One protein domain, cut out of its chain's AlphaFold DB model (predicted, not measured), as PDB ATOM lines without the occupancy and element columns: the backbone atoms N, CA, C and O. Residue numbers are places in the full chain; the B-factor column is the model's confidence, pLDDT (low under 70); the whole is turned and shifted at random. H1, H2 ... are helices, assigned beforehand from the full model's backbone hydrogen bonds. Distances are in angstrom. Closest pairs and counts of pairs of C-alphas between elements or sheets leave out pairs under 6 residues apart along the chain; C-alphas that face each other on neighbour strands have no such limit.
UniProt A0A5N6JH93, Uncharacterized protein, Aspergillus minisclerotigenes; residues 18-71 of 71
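AT A GLANCE: This is residues 18 to 71 of the 71 residues of an uncharacterized protein of Aspergillus minisclerotigenes (UniProt A0A5N6JH93). Two long helices, H1 and H3, run side by side and opposite ways as the two arms of a long, narrow U, and the very short helix H2 lies in the turn that joins them at one end. The arms make the length of a rod whose C-alphas span 41 by 18 by 8 A, and residues 46 to 51, of which 49 to 51 belong to H3, stick out at the turn. The printed part has 54 residues with three named helices, in the order H1, H2, H3, and no named strand; the class is all helix. The whole is loose, with a radius of gyration of the C-alphas of 13.0 A.

IN THESE COORDINATES: H1 holds residues 18 to 41, beginning at C-alpha 18 at (22.559, 38.967, -73.521), and is 34.6 A long from first to last C-alpha. H2 holds residues 44 to 47, with C-alpha 44 at (-8.882, 23.284, -81.347). H3 holds residues 49 to 70, is 31.4 A long, and ends at C-alpha 70 at (11.477, 44.440, -75.078).

HOW THE PARTS SIT: H1 and H3 touch, and their closest C-alphas, those of Phe 28 and Ile 63, are 7.2 A apart. Their lines stand at a shallow tilt of 11 degrees, and they run opposite ways. H1 and H2 are close but not clearly touching, with the C-alphas of Glu 39 and Lys 45 closest at 7.0 A. H2 and H3 only just touch, with 3 pairs of C-alphas within 8 A, and touch only at the corner by their link; H3 does so with residues 51 to 52 alone, and the closest C-alphas, those of Phe 44 and Tyr 52, are 5.7 A apart. In H1 and H3 every pair of O i and N i+4 is within hydrogen-bond range, while H2 is too short for such a pair.

THE WHOLE: The C-alphas of Thr 18 and Ala 47 are the two farthest apart, at 41.1 A, while those of Thr 18 and Arg 71, the first and last printed, are 12.5 A apart. The printed part has no cut and ends at the chain's last residue. The links H1 to H2 and H2 to H3 are tight. The mean pLDDT of the printed part is 84.5, and residue 71 alone is under 70.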
ATOM      1  N   THR A  18      22.618  40.432 -73.582       75.62
ATOM      2  CA  THR A  18      22.559  38.967 -73.521       75.62
ATOM      3  C   THR A  18      21.530  38.435 -72.516       75.62
ATOM      4  O   THR A  18      20.772  37.527 -72.835       75.62
ATOM      5  N   ARG A  19      21.461  39.007 -71.307       78.44
ATOM      6  CA  ARG A  19      20.493  38.614 -70.273       78.44
ATOM      7  C   ARG A  19      19.067  38.976 -70.684       78.44
ATOM      8  O   ARG A  19      18.185  38.135 -70.571       78.44
ATOM      9  N   ARG A  20      18.857  40.180 -71.230       75.69
ATOM     10  CA  ARG A  20      17.539  40.623 -71.724       75.69
ATOM     11  C   ARG A  20      17.065  39.752 -72.897       75.69
ATOM     12  O   ARG A  20      15.897  39.383 -72.950       75.69
ATOM     13  N   ALA A  21      17.977  39.362 -73.791       79.94
ATOM     14  CA  ALA A  21      17.684  38.419 -74.871       79.94
ATOM     15  C   ALA A  21      17.315  37.023 -74.341       79.94
ATOM     16  O   ALA A  21      16.346  36.434 -74.813       79.94
ATOM     17  N   LEU A  22      18.036  36.520 -73.331       85.38
ATOM     18  CA  LEU A  22      17.731  35.240 -72.685       85.38
ATOM     19  C   LEU A  22      16.343  35.263 -72.027       85.38
ATOM     20  O   LEU A  22      15.553  34.344 -72.220       85.38
ATOM     21  N   GLU A  23      16.023  36.335 -71.300       84.62
ATOM     22  CA  GLU A  23      14.713  36.535 -70.673       84.62
ATOM     23  C   GLU A  23      13.588  36.563 -71.725       84.62
ATOM     24  O   GLU A  23      12.562  35.911 -71.535       84.62
ATOM     25  N   CYS A  24      13.804  37.208 -72.879       82.44
ATOM     26  CA  CYS A  24      12.852  37.180 -73.996       82.44
ATOM     27  C   CYS A  24      12.685  35.776 -74.589       82.44
ATOM     28  O   CYS A  24      11.560  35.339 -74.816       82.44
ATOM     29  N   MET A  25      13.784  35.054 -74.830       85.44
ATOM     30  CA  MET A  25      13.738  33.687 -75.364       85.44
ATOM     31  C   MET A  25      12.963  32.750 -74.435       85.44
ATOM     32  O   MET A  25      12.129  31.976 -74.904       85.44
ATOM     33  N   VAL A  26      13.195  32.846 -73.123       88.88
ATOM     34  CA  VAL A  26      12.460  32.069 -72.117       88.88
ATOM     35  C   VAL A  26      10.976  32.432 -72.141       88.88
ATOM     36  O   VAL A  26      10.133  31.540 -72.199       88.88
ATOM     37  N   LEU A  27      10.647  33.724 -72.169       87.38
ATOM     38  CA  LEU A  27       9.264  34.195 -72.168       87.38
ATOM     39  C   LEU A  27       8.502  33.743 -73.425       87.38
ATOM     40  O   LEU A  27       7.399  33.207 -73.316       87.38
ATOM     41  N   PHE A  28       9.109  33.853 -74.610       87.00
ATOM     42  CA  PHE A  28       8.526  33.349 -75.856       87.00
ATOM     43  C   PHE A  28       8.379  31.826 -75.873       87.00
ATOM     44  O   PHE A  28       7.374  31.313 -76.373       87.00
ATOM     45  N   SER A  29       9.335  31.099 -75.291       88.88
ATOM     46  CA  SER A  29       9.269  29.638 -75.185       88.88
ATOM     47  C   SER A  29       8.117  29.196 -74.283       88.88
ATOM     48  O   SER A  29       7.334  28.332 -74.672       88.88
ATOM     49  N   ILE A  30       7.957  29.829 -73.116       90.12
ATOM     50  CA  ILE A  30       6.863  29.535 -72.178       90.12
ATOM     51  C   ILE A  30       5.507  29.838 -72.819       90.12
ATOM     52  O   ILE A  30       4.606  29.003 -72.766       90.12
ATOM     53  N   LEU A  31       5.361  30.997 -73.470       89.69
ATOM     54  CA  LEU A  31       4.119  31.362 -74.156       89.69
ATOM     55  C   LEU A  31       3.767  30.368 -75.263       89.69
ATOM     56  O   LEU A  31       2.615  29.956 -75.372       89.69
ATOM     57  N   THR A  32       4.755  29.951 -76.055       89.00
ATOM     58  CA  THR A  32       4.552  28.961 -77.119       89.00
ATOM     59  C   THR A  32       4.155  27.604 -76.545       89.00
ATOM     60  O   THR A  32       3.241  26.968 -77.065       89.00
ATOM     61  N   TYR A  33       4.775  27.179 -75.442       91.31
ATOM     62  CA  TYR A  33       4.428  25.932 -74.765       91.31
ATOM     63  C   TYR A  33       2.990  25.938 -74.231       91.31
ATOM     64  O   TYR A  33       2.227  25.024 -74.533       91.31
ATOM     65  N   ILE A  34       2.590  26.988 -73.502       88.44
ATOM     66  CA  ILE A  34       1.208  27.148 -73.013       88.44
ATOM     67  C   ILE A  34       0.230  27.064 -74.185       88.44
ATOM     68  O   ILE A  34      -0.806  26.406 -74.095       88.44
ATOM     69  N   ARG A  35       0.586  27.703 -75.303       88.31
ATOM     70  CA  ARG A  35      -0.231  27.692 -76.505       88.31
ATOM     71  C   ARG A  35      -0.436  26.277 -77.056       88.31
ATOM     72  O   ARG A  35      -1.566  25.903 -77.344       88.31
ATOM     73  N   LEU A  36       0.636  25.496 -77.170       89.69
ATOM     74  CA  LEU A  36       0.582  24.115 -77.658       89.69
ATOM     75  C   LEU A  36      -0.236  23.210 -76.732       89.69
ATOM     76  O   LEU A  36      -1.046  22.430 -77.217       89.69
ATOM     77  N   VAL A  37      -0.079  23.348 -75.411       90.06
ATOM     78  CA  VAL A  37      -0.847  22.559 -74.431       90.06
ATOM     79  C   VAL A  37      -2.345  22.842 -74.540       90.06
ATOM     80  O   VAL A  37      -3.146  21.914 -74.545       90.06
ATOM     81  N   ILE A  38      -2.733  24.113 -74.658       84.75
ATOM     82  CA  ILE A  38      -4.141  24.492 -74.845       84.75
ATOM     83  C   ILE A  38      -4.662  23.979 -76.196       84.75
ATOM     84  O   ILE A  38      -5.787  23.496 -76.278       84.75
ATOM     85  N   GLU A  39      -3.863  24.069 -77.258       86.56
ATOM     86  CA  GLU A  39      -4.247  23.577 -78.584       86.56
ATOM     87  C   GLU A  39      -4.543  22.069 -78.578       86.56
ATOM     88  O   GLU A  39      -5.562  21.648 -79.128       86.56
ATOM     89  N   ASP A  40      -3.687  21.295 -77.907       86.75
ATOM     90  CA  ASP A  40      -3.787  19.841 -77.764       86.75
ATOM     91  C   ASP A  40      -4.971  19.425 -76.876       86.75
ATOM     92  O   ASP A  40      -5.827  18.651 -77.300       86.75
ATOM     93  N   TRP A  41      -5.100  20.010 -75.679       85.00
ATOM     94  CA  TRP A  41      -6.168  19.664 -74.730       85.00
ATOM     95  C   TRP A  41      -7.578  19.916 -75.257       85.00
ATOM     96  O   TRP A  41      -8.502  19.176 -74.928       85.00
ATOM     97  N   PHE A  42      -7.757  20.973 -76.046       81.31
ATOM     98  CA  PHE A  42      -9.065  21.341 -76.581       81.31
ATOM     99  C   PHE A  42      -9.297  20.831 -78.007       81.31
ATOM    100  O   PHE A  42     -10.371  21.070 -78.561       81.31
ATOM    101  N   GLY A  43      -8.310  20.168 -78.623       81.44
ATOM    102  CA  GLY A  43      -8.398  19.709 -80.010       81.44
ATOM    103  C   GLY A  43      -8.773  20.834 -80.982       81.44
ATOM    104  O   GLY A  43      -9.490  20.602 -81.958       81.44
ATOM    105  N   PHE A  44      -8.348  22.076 -80.699       75.38
ATOM    106  CA  PHE A  44      -8.882  23.284 -81.347       75.38
ATOM    107  C   PHE A  44      -8.772  23.242 -82.869       75.38
ATOM    108  O   PHE A  44      -9.659  23.723 -83.574       75.38
ATOM    109  N   LYS A  45      -7.688  22.651 -83.371       72.88
ATOM    110  CA  LYS A  45      -7.398  22.546 -84.799       72.88
ATOM    111  C   LYS A  45      -8.452  21.741 -85.564       72.88
ATOM    112  O   LYS A  45      -8.759  22.083 -86.702       72.88
ATOM    113  N   GLU A  46      -9.004  20.702 -84.946       79.12
ATOM    114  CA  GLU A  46      -9.969  19.792 -85.572       79.12
ATOM    115  C   GLU A  46     -11.408  20.177 -85.226       79.12
ATOM    116  O   GLU A  46     -12.275  20.183 -86.097       79.12
ATOM    117  N   ALA A  47     -11.657  20.563 -83.972       82.19
ATOM    118  CA  ALA A  47     -12.995  20.880 -83.490       82.19
ATOM    119  C   ALA A  47     -13.470  22.288 -83.896       82.19
ATOM    120  O   ALA A  47     -14.654  22.485 -84.170       82.19
ATOM    121  N   TYR A  48     -12.566  23.276 -83.951       83.62
ATOM    122  CA  TYR A  48     -12.924  24.688 -84.138       83.62
ATOM    123  C   TYR A  48     -11.883  25.456 -84.980       83.62
ATOM    124  O   TYR A  48     -11.210  26.360 -84.472       83.62
ATOM    125  N   PRO A  49     -11.778  25.183 -86.294       83.62
ATOM    126  CA  PRO A  49     -10.724  25.735 -87.152       83.62
ATOM    127  C   PRO A  49     -10.751  27.270 -87.259       83.62
ATOM    128  O   PRO A  49      -9.707  27.913 -87.362       83.62
ATOM    129  N   PHE A  50     -11.936  27.887 -87.200       86.19
ATOM    130  CA  PHE A  50     -12.061  29.348 -87.183       86.19
ATOM    131  C   PHE A  50     -11.510  29.955 -85.886       86.19
ATOM    132  O   PHE A  50     -10.749  30.921 -85.926       86.19
ATOM    133  N   LEU A  51     -11.862  29.363 -84.741       83.62
ATOM    134  CA  LEU A  51     -11.409  29.827 -83.432       83.62
ATOM    135  C   LEU A  51      -9.893  29.651 -83.289       83.62
ATOM    136  O   LEU A  51      -9.208  30.551 -82.808       83.62
ATOM    137  N   TYR A  52      -9.375  28.528 -83.791       85.25
ATOM    138  CA  TYR A  52      -7.947  28.254 -83.881       85.25
ATOM    139  C   TYR A  52      -7.201  29.342 -84.668       85.25
ATOM    140  O   TYR A  52      -6.219  29.898 -84.176       85.25
ATOM    141  N   ASN A  53      -7.696  29.714 -85.854       86.50
ATOM    142  CA  ASN A  53      -7.088  30.771 -86.667       86.50
ATOM    143  C   ASN A  53      -7.142  32.146 -85.986       86.50
ATOM    144  O   ASN A  53      -6.139  32.860 -85.971       86.50
ATOM    145  N   ALA A  54      -8.282  32.517 -85.396       87.25
ATOM    146  CA  ALA A  54      -8.411  33.781 -84.672       87.25
ATOM    147  C   ALA A  54      -7.415  33.856 -83.504       87.25
ATOM    148  O   ALA A  54      -6.719  34.857 -83.327       87.25
ATOM    149  N   TRP A  55      -7.292  32.769 -82.745       85.75
ATOM    150  CA  TRP A  55      -6.370  32.689 -81.623       85.75
ATOM    151  C   TRP A  55      -4.900  32.685 -82.057       85.75
ATOM    152  O   TRP A  55      -4.083  33.373 -81.445       85.75
ATOM    153  N   TRP A  56      -4.563  32.004 -83.159       86.75
ATOM    154  CA  TRP A  56      -3.228  32.061 -83.763       86.75
ATOM    155  C   TRP A  56      -2.834  33.503 -84.115       86.75
ATOM    156  O   TRP A  56      -1.730  33.939 -83.789       86.75
ATOM    157  N   VAL A  57      -3.734  34.262 -84.748       90.69
ATOM    158  CA  VAL A  57      -3.488  35.666 -85.114       90.69
ATOM    159  C   VAL A  57      -3.255  36.524 -83.868       90.69
ATOM    160  O   VAL A  57      -2.270  37.259 -83.811       90.69
ATOM    161  N   VAL A  58      -4.101  36.389 -82.843       90.12
ATOM    162  CA  VAL A  58      -3.935  37.106 -81.566       90.12
ATOM    163  C   VAL A  58      -2.593  36.772 -80.912       90.12
ATOM    164  O   VAL A  58      -1.887  37.675 -80.465       90.12
ATOM    165  N   PHE A  59      -2.196  35.499 -80.911       88.62
ATOM    166  CA  PHE A  59      -0.906  35.074 -80.377       88.62
ATOM    167  C   PHE A  59       0.263  35.755 -81.103       88.62
ATOM    168  O   PHE A  59       1.158  36.285 -80.450       88.62
ATOM    169  N   GLN A  60       0.235  35.831 -82.437       87.94
ATOM    170  CA  GLN A  60       1.269  36.530 -83.212       87.94
ATOM    171  C   GLN A  60       1.350  38.026 -82.872       87.94
ATOM    172  O   GLN A  60       2.449  38.563 -82.727       87.94
ATOM    173  N   PHE A  61       0.210  38.696 -82.671       90.25
ATOM    174  CA  PHE A  61       0.192  40.093 -82.225       90.25
ATOM    175  C   PHE A  61       0.806  40.275 -80.835       90.25
ATOM    176  O   PHE A  61       1.546  41.234 -80.625       90.25
ATOM    177  N   ILE A  62       0.554  39.353 -79.903       88.06
ATOM    178  CA  ILE A  62       1.159  39.379 -78.563       88.06
ATOM    179  C   ILE A  62       2.680  39.224 -78.659       88.06
ATOM    180  O   ILE A  62       3.411  39.992 -78.035       88.06
ATOM    181  N   ILE A  63       3.168  38.282 -79.472       87.44
ATOM    182  CA  ILE A  63       4.607  38.079 -79.691       87.44
ATOM    183  C   ILE A  63       5.249  39.337 -80.284       87.44
ATOM    184  O   ILE A  63       6.288  39.781 -79.798       87.44
ATOM    185  N   LEU A  64       4.613  39.947 -81.286       88.75
ATOM    186  CA  LEU A  64       5.098  41.178 -81.908       88.75
ATOM    187  C   LEU A  64       5.106  42.357 -80.924       88.75
ATOM    188  O   LEU A  64       6.074  43.114 -80.879       88.75
ATOM    189  N   TYR A  65       4.051  42.503 -80.121       87.31
ATOM    190  CA  TYR A  65       3.964  43.536 -79.092       87.31
ATOM    191  C   TYR A  65       5.071  43.377 -78.047       87.31
ATOM    192  O   TYR A  65       5.774  44.340 -77.743       87.31
ATOM    193  N   LEU A  66       5.274  42.157 -77.546       84.50
ATOM    194  CA  LEU A  66       6.354  41.850 -76.611       84.50
ATOM    195  C   LEU A  66       7.719  42.120 -77.247       84.50
ATOM    196  O   LEU A  66       8.557  42.764 -76.629       84.50
ATOM    197  N   TYR A  67       7.934  41.719 -78.499       83.19
ATOM    198  CA  TYR A  67       9.171  42.016 -79.218       83.19
ATOM    199  C   TYR A  67       9.458  43.525 -79.296       83.19
ATOM    200  O   TYR A  67      10.591  43.946 -79.065       83.19
ATOM    201  N   LEU A  68       8.443  44.352 -79.571       82.50
ATOM    202  CA  LEU A  68       8.589  45.810 -79.603       82.50
ATOM    203  C   LEU A  68       8.824  46.414 -78.213       82.50
ATOM    204  O   LEU A  68       9.659  47.303 -78.083       82.50
ATOM    205  N   ALA A  69       8.121  45.936 -77.185       80.00
ATOM    206  CA  ALA A  69       8.259  46.426 -75.811       80.00
ATOM    207  C   ALA A  69       9.613  46.058 -75.176       80.00
ATOM    208  O   ALA A  69      10.132  46.791 -74.335       80.00
ATOM    209  N   TYR A  70      10.183  44.916 -75.565       70.06
ATOM    210  CA  TYR A  70      11.477  44.440 -75.078       70.06
ATOM    211  C   TYR A  70      12.676  44.920 -75.906       70.06
ATOM    212  O   TYR A  70      13.818  44.674 -75.500       70.06
ATOM    213  N   ARG A  71      12.443  45.620 -77.020       62.62
ATOM    214  CA  ARG A  71      13.484  46.396 -77.704       62.62
ATOM    215  C   ARG A  71      13.966  47.562 -76.826       62.62
ATOM    216  O   ARG A  71      15.100  48.025 -77.065       62.62
TER     217      ARG A  71